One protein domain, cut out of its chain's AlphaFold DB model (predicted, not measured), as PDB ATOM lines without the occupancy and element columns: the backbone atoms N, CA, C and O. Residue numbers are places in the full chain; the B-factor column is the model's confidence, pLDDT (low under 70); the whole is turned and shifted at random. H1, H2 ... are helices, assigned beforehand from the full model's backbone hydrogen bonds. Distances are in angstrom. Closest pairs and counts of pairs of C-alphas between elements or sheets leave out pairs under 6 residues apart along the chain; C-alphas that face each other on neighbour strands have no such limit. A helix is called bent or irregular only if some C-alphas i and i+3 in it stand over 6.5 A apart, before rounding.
ATOM      1  N   PRO A 528     154.916 125.167 167.959       63.12
ATOM      2  CA  PRO A 528     154.300 126.032 168.969       63.12
ATOM      3  C   PRO A 528     153.704 125.209 170.119       63.12
ATOM      4  O   PRO A 528     153.348 124.054 169.922       63.12
ATOM      5  N   SER A 529     153.561 125.787 171.311       60.00
ATOM      6  CA  SER A 529     152.987 125.128 172.502       60.00
ATOM      7  C   SER A 529     151.612 124.493 172.240       60.00
ATOM      8  O   SER A 529     151.359 123.358 172.646       60.00
ATOM      9  N   SER A 530     150.762 125.172 171.468       63.06
ATOM     10  CA  SER A 530     149.449 124.685 171.015       63.06
ATOM     11  C   SER A 530     149.506 123.425 170.140       63.06
ATOM     12  O   SER A 530     148.500 122.731 169.988       63.06
ATOM     13  N   TYR A 531     150.673 123.086 169.578       75.88
ATOM     14  CA  TYR A 531     150.882 121.828 168.865       75.88
ATOM     15  C   TYR A 531     150.675 120.631 169.792       75.88
ATOM     16  O   TYR A 531     150.020 119.671 169.378       75.88
ATOM     17  N   TYR A 532     151.213 120.709 171.013       71.62
ATOM     18  CA  TYR A 532     151.261 119.611 171.979       71.62
ATOM     19  C   TYR A 532     149.935 119.428 172.732       71.62
ATOM     20  O   TYR A 532     149.571 118.299 173.049       71.62
ATOM     21  N   PHE A 533     149.175 120.510 172.940       70.19
ATOM     22  CA  PHE A 533     147.943 120.512 173.740       70.19
ATOM     23  C   PHE A 533     146.734 120.960 172.903       70.19
ATOM     24  O   PHE A 533     146.355 122.129 172.897       70.19
ATOM     25  N   ASN A 534     146.133 120.016 172.172       69.69
ATOM     26  CA  ASN A 534     144.878 120.189 171.427       69.69
ATOM     27  C   ASN A 534     143.975 118.963 171.674       69.69
ATOM     28  O   ASN A 534     144.488 117.845 171.744       69.69
ATOM     29  N   GLU A 535     142.655 119.161 171.774       64.00
ATOM     30  CA  GLU A 535     141.636 118.132 172.057       64.00
ATOM     31  C   GLU A 535     141.744 116.866 171.192       64.00
ATOM     32  O   GLU A 535     141.377 115.789 171.649       64.00
ATOM     33  N   LYS A 536     142.239 116.955 169.950       61.16
ATOM     34  CA  LYS A 536     142.114 115.845 168.987       61.16
ATOM     35  C   LYS A 536     143.233 114.789 169.003       61.16
ATOM     36  O   LYS A 536     142.988 113.696 168.509       61.16
ATOM     37  N   HIS A 537     144.433 115.056 169.539       57.25
ATOM     38  CA  HIS A 537     145.587 114.133 169.406       57.25
ATOM     39  C   HIS A 537     146.606 114.243 170.555       57.25
ATOM     40  O   HIS A 537     147.710 114.749 170.353       57.25
ATOM     41  N   GLN A 538     146.247 113.793 171.759       63.50
ATOM     42  CA  GLN A 538     147.060 114.048 172.954       63.50
ATOM     43  C   GLN A 538     148.174 113.024 173.216       63.50
ATOM     44  O   GLN A 538     149.296 113.432 173.494       63.50
ATOM     45  N   SER A 539     147.926 111.716 173.088       68.56
ATOM     46  CA  SER A 539     148.855 110.692 173.605       68.56
ATOM     47  C   SER A 539     150.267 110.770 173.007       68.56
ATOM     48  O   SER A 539     151.236 110.933 173.744       68.56
ATOM     49  N   ASN A 540     150.402 110.751 171.678       74.75
ATOM     50  CA  ASN A 540     151.720 110.774 171.024       74.75
ATOM     51  C   ASN A 540     152.440 112.123 171.174       74.75
ATOM     52  O   ASN A 540     153.666 112.178 171.209       74.75
ATOM     53  N   LYS A 541     151.688 113.219 171.288       81.44
ATOM     54  CA  LYS A 541     152.262 114.565 171.405       81.44
ATOM     55  C   LYS A 541     152.706 114.899 172.822       81.44
ATOM     56  O   LYS A 541     153.670 115.632 172.999       81.44
ATOM     57  N   ILE A 542     152.029 114.345 173.824       76.69
ATOM     58  CA  ILE A 542     152.437 114.426 175.228       76.69
ATOM     59  C   ILE A 542     153.765 113.686 175.435       76.69
ATOM     60  O   ILE A 542     154.640 114.192 176.135       76.69
ATOM     61  N   VAL A 543     153.947 112.532 174.783       79.31
ATOM     62  CA  VAL A 543     155.228 111.802 174.780       79.31
ATOM     63  C   VAL A 543     156.330 112.641 174.128       79.31
ATOM     64  O   VAL A 543     157.379 112.834 174.735       79.31
ATOM     65  N   GLU A 544     156.064 113.234 172.962       81.50
ATOM     66  CA  GLU A 544     157.014 114.131 172.287       81.50
ATOM     67  C   GLU A 544     157.371 115.357 173.152       81.50
ATOM     68  O   GLU A 544     158.526 115.780 173.211       81.50
ATOM     69  N   PHE A 545     156.396 115.916 173.880       82.88
ATOM     70  CA  PHE A 545     156.637 117.015 174.813       82.88
ATOM     71  C   PHE A 545     157.505 116.585 176.003       82.88
ATOM     72  O   PHE A 545     158.425 117.315 176.366       82.88
ATOM     73  N   ARG A 546     157.264 115.398 176.577       82.06
ATOM     74  CA  ARG A 546     158.102 114.810 177.639       82.06
ATOM     75  C   ARG A 546     159.541 114.613 177.187       82.06
ATOM     76  O   ARG A 546     160.458 114.995 177.906       82.06
ATOM     77  N   GLU A 547     159.743 114.045 176.003       80.62
ATOM     78  CA  GLU A 547     161.079 113.870 175.427       80.62
ATOM     79  C   GLU A 547     161.768 115.215 175.218       80.62
ATOM     80  O   GLU A 547     162.925 115.381 175.596       80.62
ATOM     81  N   ARG A 548     161.041 116.216 174.714       78.81
ATOM     82  CA  ARG A 548     161.572 117.571 174.556       78.81
ATOM     83  C   ARG A 548     161.947 118.207 175.893       78.81
ATOM     84  O   ARG A 548     162.991 118.850 175.965       78.81
ATOM     85  N   LEU A 549     161.123 118.039 176.930       79.00
ATOM     86  CA  LEU A 549     161.396 118.542 178.278       79.00
ATOM     87  C   LEU A 549     162.665 117.891 178.849       79.00
ATOM     88  O   LEU A 549     163.538 118.598 179.345       79.00
ATOM     89  N   ARG A 550     162.802 116.564 178.701       80.25
ATOM     90  CA  ARG A 550     163.989 115.796 179.115       80.25
ATOM     91  C   ARG A 550     165.251 116.242 178.383       80.25
ATOM     92  O   ARG A 550     166.202 116.644 179.037       80.25
ATOM     93  N   MET A 551     165.220 116.292 177.050       74.44
ATOM     94  CA  MET A 551     166.361 116.747 176.244       74.44
ATOM     95  C   MET A 551     166.823 118.156 176.629       74.44
ATOM     96  O   MET A 551     168.013 118.452 176.605       74.44
ATOM     97  N   HIS A 552     165.892 119.042 176.987       72.50
ATOM     98  CA  HIS A 552     166.242 120.394 177.410       72.50
ATOM     99  C   HIS A 552     166.878 120.448 178.802       72.50
ATOM    100  O   HIS A 552     167.778 121.270 179.005       72.50
ATOM    101  N   LYS A 553     166.435 119.584 179.729       72.88
ATOM    102  CA  LYS A 553     167.067 119.401 181.046       72.88
ATOM    103  C   LYS A 553     168.477 118.840 180.898       72.88
ATOM    104  O   LYS A 553     169.404 119.396 181.479       72.88
ATOM    105  N   ASP A 554     168.657 117.841 180.035       76.38
ATOM    106  CA  ASP A 554     169.966 117.243 179.743       76.38
ATOM    107  C   ASP A 554     170.960 118.266 179.162       76.38
ATOM    108  O   ASP A 554     172.174 118.092 179.249       76.38
ATOM    109  N   TRP A 555     170.458 119.353 178.567       67.25
ATOM    110  CA  TRP A 555     171.264 120.416 177.960       67.25
ATOM    111  C   TRP A 555     171.445 121.653 178.856       67.25
ATOM    112  O   TRP A 555     171.952 122.669 178.375       67.25
ATOM    113  N   ASN A 556     171.022 121.618 180.129       70.94
ATOM    114  CA  ASN A 556     171.003 122.789 181.027       70.94
ATOM    115  C   ASN A 556     170.316 124.026 180.405       70.94
ATOM    116  O   ASN A 556     170.660 125.176 180.697       70.94
ATOM    117  N   GLY A 557     169.359 123.824 179.498       66.06
ATOM    118  CA  GLY A 557     168.662 124.926 178.849       66.06
ATOM    119  C   GLY A 557     167.602 125.520 179.771       66.06
ATOM    120  O   GLY A 557     166.828 124.780 180.367       66.06
ATOM    121  N   ASN A 558     167.513 126.853 179.843       66.62
ATOM    122  CA  ASN A 558     166.414 127.517 180.550       66.62
ATOM    123  C   ASN A 558     165.066 127.080 179.937       66.62
ATOM    124  O   ASN A 558     164.794 127.368 178.764       66.62
ATOM    125  N   VAL A 559     164.240 126.392 180.732       62.72
ATOM    126  CA  VAL A 559     162.942 125.827 180.336       62.72
ATOM    127  C   VAL A 559     161.963 126.924 179.881       62.72
ATOM    128  O   VAL A 559     161.121 126.673 179.020       62.72
ATOM    129  N   GLU A 560     162.134 128.177 180.317       61.59
ATOM    130  CA  GLU A 560     161.370 129.329 179.805       61.59
ATOM    131  C   GLU A 560     161.520 129.499 178.280       61.59
ATOM    132  O   GLU A 560     160.573 129.872 177.584       61.59
ATOM    133  N   ARG A 561     162.690 129.158 177.712       62.75
ATOM    134  CA  ARG A 561     162.924 129.213 176.254       62.75
ATOM    135  C   ARG A 561     162.169 128.127 175.488       62.75
ATOM    136  O   ARG A 561     161.932 128.286 174.292       62.75
ATOM    137  N   LEU A 562     161.789 127.049 176.169       62.44
ATOM    138  CA  LEU A 562     161.030 125.920 175.629       62.44
ATOM    139  C   LEU A 562     159.564 126.309 175.379       62.44
ATOM    140  O   LEU A 562     158.949 125.832 174.423       62.44
ATOM    141  N   LEU A 563     159.038 127.215 176.209       60.84
ATOM    142  CA  LEU A 563     157.662 127.717 176.149       60.84
ATOM    143  C   LEU A 563     157.499 128.945 175.239       60.84
ATOM    144  O   LEU A 563     156.410 129.187 174.713       60.84
ATOM    145  N   GLY A 564     158.581 129.691 174.998       60.31
ATOM    146  CA  GLY A 564     158.557 130.920 174.202       60.31
ATOM    147  C   GLY A 564     157.755 132.049 174.866       60.31
ATOM    148  O   GLY A 564     157.393 131.982 176.034       60.31
ATOM    149  N   PHE A 565     157.451 133.111 174.110       48.50
ATOM    150  CA  PHE A 565     156.736 134.303 174.610       48.50
ATOM    151  C   PHE A 565     155.239 134.076 174.944       48.50
ATOM    152  O   PHE A 565     154.546 135.029 175.288       48.50
ATOM    153  N   GLU A 566     154.723 132.846 174.847       61.44
ATOM    154  CA  GLU A 566     153.303 132.495 175.053       61.44
ATOM    155  C   GLU A 566     153.087 131.643 176.311       61.44
ATOM    156  O   GLU A 566     152.287 130.708 176.328       61.44
ATOM    157  N   TYR A 567     153.811 131.971 177.383       69.44
ATOM    158  CA  TYR A 567     153.751 131.260 178.660       69.44
ATOM    159  C   TYR A 567     152.312 131.066 179.173       69.44
ATOM    160  O   TYR A 567     151.904 129.947 179.465       69.44
ATOM    161  N   LEU A 568     151.492 132.123 179.210       65.06
ATOM    162  CA  LEU A 568     150.114 132.036 179.716       65.06
ATOM    163  C   LEU A 568     149.207 131.138 178.864       65.06
ATOM    164  O   LEU A 568     148.371 130.422 179.413       65.06
ATOM    165  N   ASP A 569     149.368 131.157 177.542       66.56
ATOM    166  CA  ASP A 569     148.562 130.329 176.641       66.56
ATOM    167  C   ASP A 569     148.992 128.861 176.707       66.56
ATOM    168  O   ASP A 569     148.136 127.973 176.702       66.56
ATOM    169  N   PHE A 570     150.297 128.600 176.869       77.56
ATOM    170  CA  PHE A 570     150.797 127.268 177.203       77.56
ATOM    171  C   PHE A 570     150.186 126.780 178.511       77.56
ATOM    172  O   PHE A 570     149.637 125.689 178.539       77.56
ATOM    173  N   MET A 571     150.214 127.587 179.570       73.50
ATOM    174  CA  MET A 571     149.728 127.188 180.893       73.50
ATOM    175  C   MET A 571     148.223 126.932 180.897       73.50
ATOM    176  O   MET A 571     147.766 125.944 181.467       73.50
ATOM    177  N   ARG A 572     147.448 127.772 180.201       71.69
ATOM    178  CA  ARG A 572     146.010 127.551 179.992       71.69
ATOM    179  C   ARG A 572     145.751 126.272 179.211       71.69
ATOM    180  O   ARG A 572     144.946 125.463 179.655       71.69
ATOM    181  N   GLY A 573     146.443 126.066 178.090       73.56
ATOM    182  CA  GLY A 573     146.321 124.843 177.299       73.56
ATOM    183  C   GLY A 573     146.738 123.599 178.088       73.56
ATOM    184  O   GLY A 573     146.037 122.594 178.070       73.56
ATOM    185  N   PHE A 574     147.830 123.683 178.840       79.94
ATOM    186  CA  PHE A 574     148.354 122.608 179.670       79.94
ATOM    187  C   PHE A 574     147.365 122.237 180.775       79.94
ATOM    188  O   PHE A 574     146.966 121.085 180.864       79.94
ATOM    189  N   LEU A 575     146.874 123.198 181.557       76.25
ATOM    190  CA  LEU A 575     145.887 122.939 182.615       76.25
ATOM    191  C   LEU A 575     144.547 122.437 182.060       76.25
ATOM    192  O   LEU A 575     143.925 121.553 182.651       76.25
ATOM    193  N   GLN A 576     144.102 122.989 180.929       74.88
ATOM    194  CA  GLN A 576     142.812 122.661 180.325       74.88
ATOM    195  C   GLN A 576     142.793 121.282 179.658       74.88
ATOM    196  O   GLN A 576     141.744 120.637 179.667       74.88
ATOM    197  N   TYR A 577     143.908 120.862 179.058       78.06
ATOM    198  CA  TYR A 577     143.959 119.681 178.196       78.06
ATOM    199  C   TYR A 577     144.839 118.549 178.733       78.06
ATOM    200  O   TYR A 577     144.702 117.435 178.241       78.06
ATOM    201  N   ASN A 578     145.731 118.786 179.699       79.75
ATOM    202  CA  ASN A 578     146.544 117.717 180.273       79.75
ATOM    203  C   ASN A 578     145.722 116.876 181.252       79.75
ATOM    204  O   ASN A 578     145.191 117.401 182.227       79.75
ATOM    205  N   ASN A 579     145.687 115.568 181.021       81.88
ATOM    206  CA  ASN A 579     145.109 114.575 181.923       81.88
ATOM    207  C   ASN A 579     146.174 113.740 182.653       81.88
ATOM    208  O   ASN A 579     145.832 112.943 183.525       81.88
ATOM    209  N   ASP A 580     147.454 113.922 182.321       86.06
ATOM    210  CA  ASP A 580     148.566 113.185 182.904       86.06
ATOM    211  C   ASP A 580     149.091 113.916 184.147       86.06
ATOM    212  O   ASP A 580     149.801 114.925 184.071       86.06
ATOM    213  N   VAL A 581     148.710 113.399 185.315       86.94
ATOM    214  CA  VAL A 581     149.054 113.958 186.628       86.94
ATOM    215  C   VAL A 581     150.560 113.948 186.871       86.94
ATOM    216  O   VAL A 581     151.084 114.881 187.471       86.94
ATOM    217  N   GLU A 582     151.274 112.930 186.396       88.25
ATOM    218  CA  GLU A 582     152.720 112.836 186.598       88.25
ATOM    219  C   GLU A 582     153.462 113.845 185.723       88.25
ATOM    220  O   GLU A 582     154.378 114.514 186.200       88.25
ATOM    221  N   LEU A 583     153.014 114.052 184.479       85.56
ATOM    222  CA  LEU A 583     153.520 115.160 183.666       85.56
ATOM    223  C   LEU A 583     153.180 116.514 184.293       85.56
ATOM    224  O   LEU A 583     154.007 117.422 184.273       85.56
ATOM    225  N   PHE A 584     151.978 116.658 184.858       86.62
ATOM    226  CA  PHE A 584     151.604 117.880 185.560       86.62
ATOM    227  C   PHE A 584     152.564 118.160 186.712       86.62
ATOM    228  O   PHE A 584     153.098 119.257 186.786       86.62
ATOM    229  N   LYS A 585     152.834 117.167 187.564       87.88
ATOM    230  CA  LYS A 585     153.800 117.274 188.664       87.88
ATOM    231  C   LYS A 585     155.191 117.655 188.166       87.88
ATOM    232  O   LYS A 585     155.836 118.503 188.775       87.88
ATOM    233  N   GLU A 586     155.647 117.035 187.078       84.75
ATOM    234  CA  GLU A 586     156.963 117.289 186.487       84.75
ATOM    235  C   GLU A 586     157.086 118.723 185.964       84.75
ATOM    236  O   GLU A 586     158.053 119.402 186.291       84.75
ATOM    237  N   VAL A 587     156.098 119.205 185.208       82.62
ATOM    238  CA  VAL A 587     156.078 120.581 184.685       82.62
ATOM    239  C   VAL A 587     155.866 121.585 185.817       82.62
ATOM    240  O   VAL A 587     156.553 122.594 185.878       82.62
ATOM    241  N   TYR A 588     154.956 121.307 186.750       81.69
ATOM    242  CA  TYR A 588     154.642 122.209 187.856       81.69
ATOM    243  C   TYR A 588     155.853 122.484 188.745       81.69
ATOM    244  O   TYR A 588     156.073 123.631 189.117       81.69
ATOM    245  N   LYS A 589     156.666 121.463 189.053       84.00
ATOM    246  CA  LYS A 589     157.907 121.637 189.826       84.00
ATOM    247  C   LYS A 589     158.884 122.608 189.163       84.00
ATOM    248  O   LYS A 589     159.530 123.375 189.864       84.00
ATOM    249  N   GLU A 590     158.972 122.586 187.837       80.06
ATOM    250  CA  GLU A 590     159.868 123.467 187.078       80.06
ATOM    251  C   GLU A 590     159.348 124.910 186.985       80.06
ATOM    252  O   GLU A 590     160.136 125.819 186.760       80.06
ATOM    253  N   PHE A 591     158.039 125.125 187.175       76.50
ATOM    254  CA  PHE A 591     157.379 126.430 187.032       76.50
ATOM    255  C   PHE A 591     156.718 126.926 188.325       76.50
ATOM    256  O   PHE A 591     155.820 127.770 188.295       76.50
ATOM    257  N   GLU A 592     157.091 126.373 189.481       79.19
ATOM    258  CA  GLU A 592     156.395 126.634 190.746       79.19
ATOM    259  C   GLU A 592     156.401 128.131 191.104       79.19
ATOM    260  O   GLU A 592     155.407 128.660 191.610       79.19
ATOM    261  N   TYR A 593     157.501 128.833 190.819       76.62
ATOM    262  CA  TYR A 593     157.630 130.269 191.061       76.62
ATOM    263  C   TYR A 593     156.663 131.080 190.192       76.62
ATOM    264  O   TYR A 593     155.976 131.985 190.669       76.62
ATOM    265  N   GLU A 594     156.543 130.731 188.921       73.38
ATOM    266  CA  GLU A 594     155.661 131.391 187.972       73.38
ATOM    267  C   GLU A 594     154.197 131.070 188.287       73.38
ATOM    268  O   GLU A 594     153.361 131.971 188.264       73.38
ATOM    269  N   PHE A 595     153.882 129.827 188.670       71.06
ATOM    270  CA  PHE A 595     152.563 129.432 189.181       71.06
ATOM    271  C   PHE A 595     152.167 130.224 190.438       71.06
ATOM    272  O   PHE A 595     150.992 130.559 190.598       71.06
ATOM    273  N   LYS A 596     153.123 130.551 191.320       71.25
ATOM    274  CA  LYS A 596     152.904 131.410 192.502       71.25
ATOM    275  C   LYS A 596     152.612 132.866 192.133       71.25
ATOM    276  O   LYS A 596     151.852 133.519 192.844       71.25
ATOM    277  N   ASN A 597     153.183 133.358 191.034       67.75
ATOM    278  CA  ASN A 597     153.160 134.777 190.669       67.75
ATOM    279  C   ASN A 597     152.158 135.142 189.560       67.75
ATOM    280  O   ASN A 597     151.879 136.326 189.356       67.75
ATOM    281  N   THR A 598     151.580 134.175 188.842       62.91
ATOM    282  CA  THR A 598     150.500 134.448 187.881       62.91
ATOM    283  C   THR A 598     149.138 134.598 188.561       62.91
ATOM    284  O   THR A 598     148.758 133.780 189.396       62.91
ATOM    285  N   SER A 599     148.369 135.619 188.153       56.00
ATOM    286  CA  SER A 599     146.937 135.788 188.468       56.00
ATOM    287  C   SER A 599     146.172 134.469 188.311       56.00
ATOM    288  O   SER A 599     146.523 133.679 187.432       56.00
ATOM    289  N   PRO A 600     145.142 134.224 189.130       55.81
ATOM    290  CA  PRO A 600     144.936 132.910 189.698       55.81
ATOM    291  C   PRO A 600     144.653 131.851 188.612       55.81
ATOM    292  O   PRO A 600     143.951 132.138 187.635       55.81
ATOM    293  N   PRO A 601     145.257 130.656 188.741       57.53
ATOM    294  CA  PRO A 601     145.362 129.686 187.658       57.53
ATOM    295  C   PRO A 601     143.986 129.192 187.206       57.53
ATOM    296  O   PRO A 601     143.108 128.911 188.019       57.53
ATOM    297  N   VAL A 602     143.814 129.041 185.889       60.56
ATOM    298  CA  VAL A 602     142.690 128.285 185.322       60.56
ATOM    299  C   VAL A 602     142.750 126.882 185.917       60.56
ATOM    300  O   VAL A 602     143.706 126.151 185.669       60.56
ATOM    301  N   LEU A 603     141.767 126.518 186.735       67.75
ATOM    302  CA  LEU A 603     141.746 125.195 187.346       67.75
ATOM    303  C   LEU A 603     141.670 124.119 186.263       67.75
ATOM    304  O   LEU A 603     140.937 124.246 185.278       67.75
ATOM    305  N   SER A 604     142.465 123.064 186.443       75.75
ATOM    306  CA  SER A 604     142.446 121.932 185.527       75.75
ATOM    307  C   SER A 604     141.073 121.267 185.540       75.75
ATOM    308  O   SER A 604     140.454 121.125 186.589       75.75
ATOM    309  N   LYS A 605     140.615 120.803 184.374       73.06
ATOM    310  CA  LYS A 605     139.383 120.010 184.260       73.06
ATOM    311  C   LYS A 605     139.526 118.604 184.863       73.06
ATOM    312  O   LYS A 605     138.526 117.909 185.020       73.06
ATOM    313  N   HIS A 606     140.749 118.174 185.192       81.56
ATOM    314  CA  HIS A 606     141.033 116.836 185.700       81.56
ATOM    315  C   HIS A 606     141.082 116.792 187.229       81.56
ATOM    316  O   HIS A 606     141.890 117.470 187.869       81.56
ATOM    317  N   LYS A 607     140.241 115.921 187.799       81.81
ATOM    318  CA  LYS A 607     140.070 115.691 189.243       81.81
ATOM    319  C   LYS A 607     141.395 115.477 189.978       81.81
ATOM    320  O   LYS A 607     141.596 116.046 191.046       81.81
ATOM    321  N   ASP A 608     142.307 114.700 189.405       84.31
ATOM    322  CA  ASP A 608     143.565 114.338 190.064       84.31
ATOM    323  C   ASP A 608     144.604 115.464 190.042       84.31
ATOM    324  O   ASP A 608     145.317 115.668 191.024       84.31
ATOM    325  N   ILE A 609     144.634 116.257 188.968       84.31
ATOM    326  CA  ILE A 609     145.461 117.468 188.899       84.31
ATOM    327  C   ILE A 609     144.924 118.513 189.878       84.31
ATOM    328  O   ILE A 609     145.694 119.082 190.646       84.31
ATOM    329  N   MET A 610     143.603 118.718 189.927       81.81
ATOM    330  CA  MET A 610     142.974 119.580 190.933       81.81
ATOM    331  C   MET A 610     143.272 119.122 192.360       81.81
ATOM    332  O   MET A 610     143.653 119.942 193.188       81.81
ATOM    333  N   ASN A 611     143.146 117.823 192.646       83.31
ATOM    334  CA  ASN A 611     143.521 117.244 193.936       83.31
ATOM    335  C   ASN A 611     144.969 117.565 194.288       83.31
ATOM    336  O   ASN A 611     145.252 117.977 195.408       83.31
ATOM    337  N   TYR A 612     145.883 117.378 193.337       85.06
ATOM    338  CA  TYR A 612     147.292 117.670 193.544       85.06
ATOM    339  C   TYR A 612     147.527 119.157 193.844       85.06
ATOM    340  O   TYR A 612     148.240 119.465 194.797       85.06
ATOM    341  N   ILE A 613     146.897 120.066 193.089       81.38
ATOM    342  CA  ILE A 613     146.994 121.518 193.303       81.38
ATOM    343  C   ILE A 613     146.451 121.893 194.689       81.38
ATOM    344  O   ILE A 613     147.147 122.533 195.473       81.38
ATOM    345  N   LEU A 614     145.228 121.467 195.016       78.62
ATOM    346  CA  LEU A 614     144.540 121.856 196.250       78.62
ATOM    347  C   LEU A 614     145.171 121.241 197.505       78.62
ATOM    348  O   LEU A 614     145.179 121.888 198.548       78.62
ATOM    349  N   ASN A 615     145.724 120.026 197.418       82.12
ATOM    350  CA  ASN A 615     146.348 119.365 198.568       82.12
ATOM    351  C   ASN A 615     147.778 119.855 198.845       82.12
ATOM    352  O   ASN A 615     148.189 119.857 200.000       82.12
TER     353      ASN A 615
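What this domain is: This is residues 528 to 615 of the 1077 residues of an uncharacterized protein of Tieghemostelium lacteum (UniProt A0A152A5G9). Look for a loosely joined set of short helices: H2, H5 and H7 form a bent row and run roughly the same way, while H1, H3 and H4 lie along one side of that row. H6 turns off from the far end of H5, and the link after it folds back to H7. The printed part has 88 residues with seven named helices, H1 to H7 in chain order, and no named strand; the class is all helix. The whole is compact, with a radius of gyration of the C-alphas of 12.4 A and spans of 32 by 30 by 21 A.

Where its parts are: Find C-alpha 529 at (152.987, 125.128, 172.502), where H1 begins; it runs through residues 529 to 532. Next comes H2, residues 539 to 554, the longest helix at 22.9 A; its C-alpha 539 is at (148.855, 110.692, 173.605). Read on through H3, residues 560 to 563, to H4, residues 567 to 577, 15.2 A long. H5 is residues 581 to 590, 14.4 A, and H6 is residues 592 to 597. H7 takes residues 607 to 615, 11.8 A, and ends at C-alpha 615, (146.348, 119.365, 198.568).

How they stand to each other: Begin at H1, which touches H2, their closest C-alphas being those of Tyr 532 and Lys 541, 5.2 A apart; H2 touches H1 with residues 541 to 545 alone. H1 also touches H4, closest at the C-alphas of Ser 529 and Phe 570, 5.6 A. H3 is close to H2 but not clearly touching, with the C-alphas of His 552 and Leu 562 closest at 7.8 A. H2 and H5 are close but not clearly touching, closest at the C-alphas of Arg 546 and Leu 583, 7.6 A, and run the same way at a shallow tilt of 30 degrees. H4 and H5 are near each other. H5 and H6 are only just about perpendicular, at 71 degrees. H5 and H7 only just touch, with 3 pairs of C-alphas within 8 A, and touch only at their ends; the C-alphas of Val 581 and Ile 609 are closest, 5.5 A. H2 and H7 are apart. In H2, H4, H6 and H7 every O i to N i+4 pair is within hydrogen-bond range, in H5 5 of 6, and H1 and H3 are too short for such a pair.

The domain as a whole: The two C-alphas farthest apart are those of Trp 555 and Lys 607, 33.5 A. The printed part has no cut and no long link. Its mean pLDDT is 73.5; look for values under 70 at residues 528 to 530, 534 to 539, 555, 557 to 569 and 597 to 603 of this model.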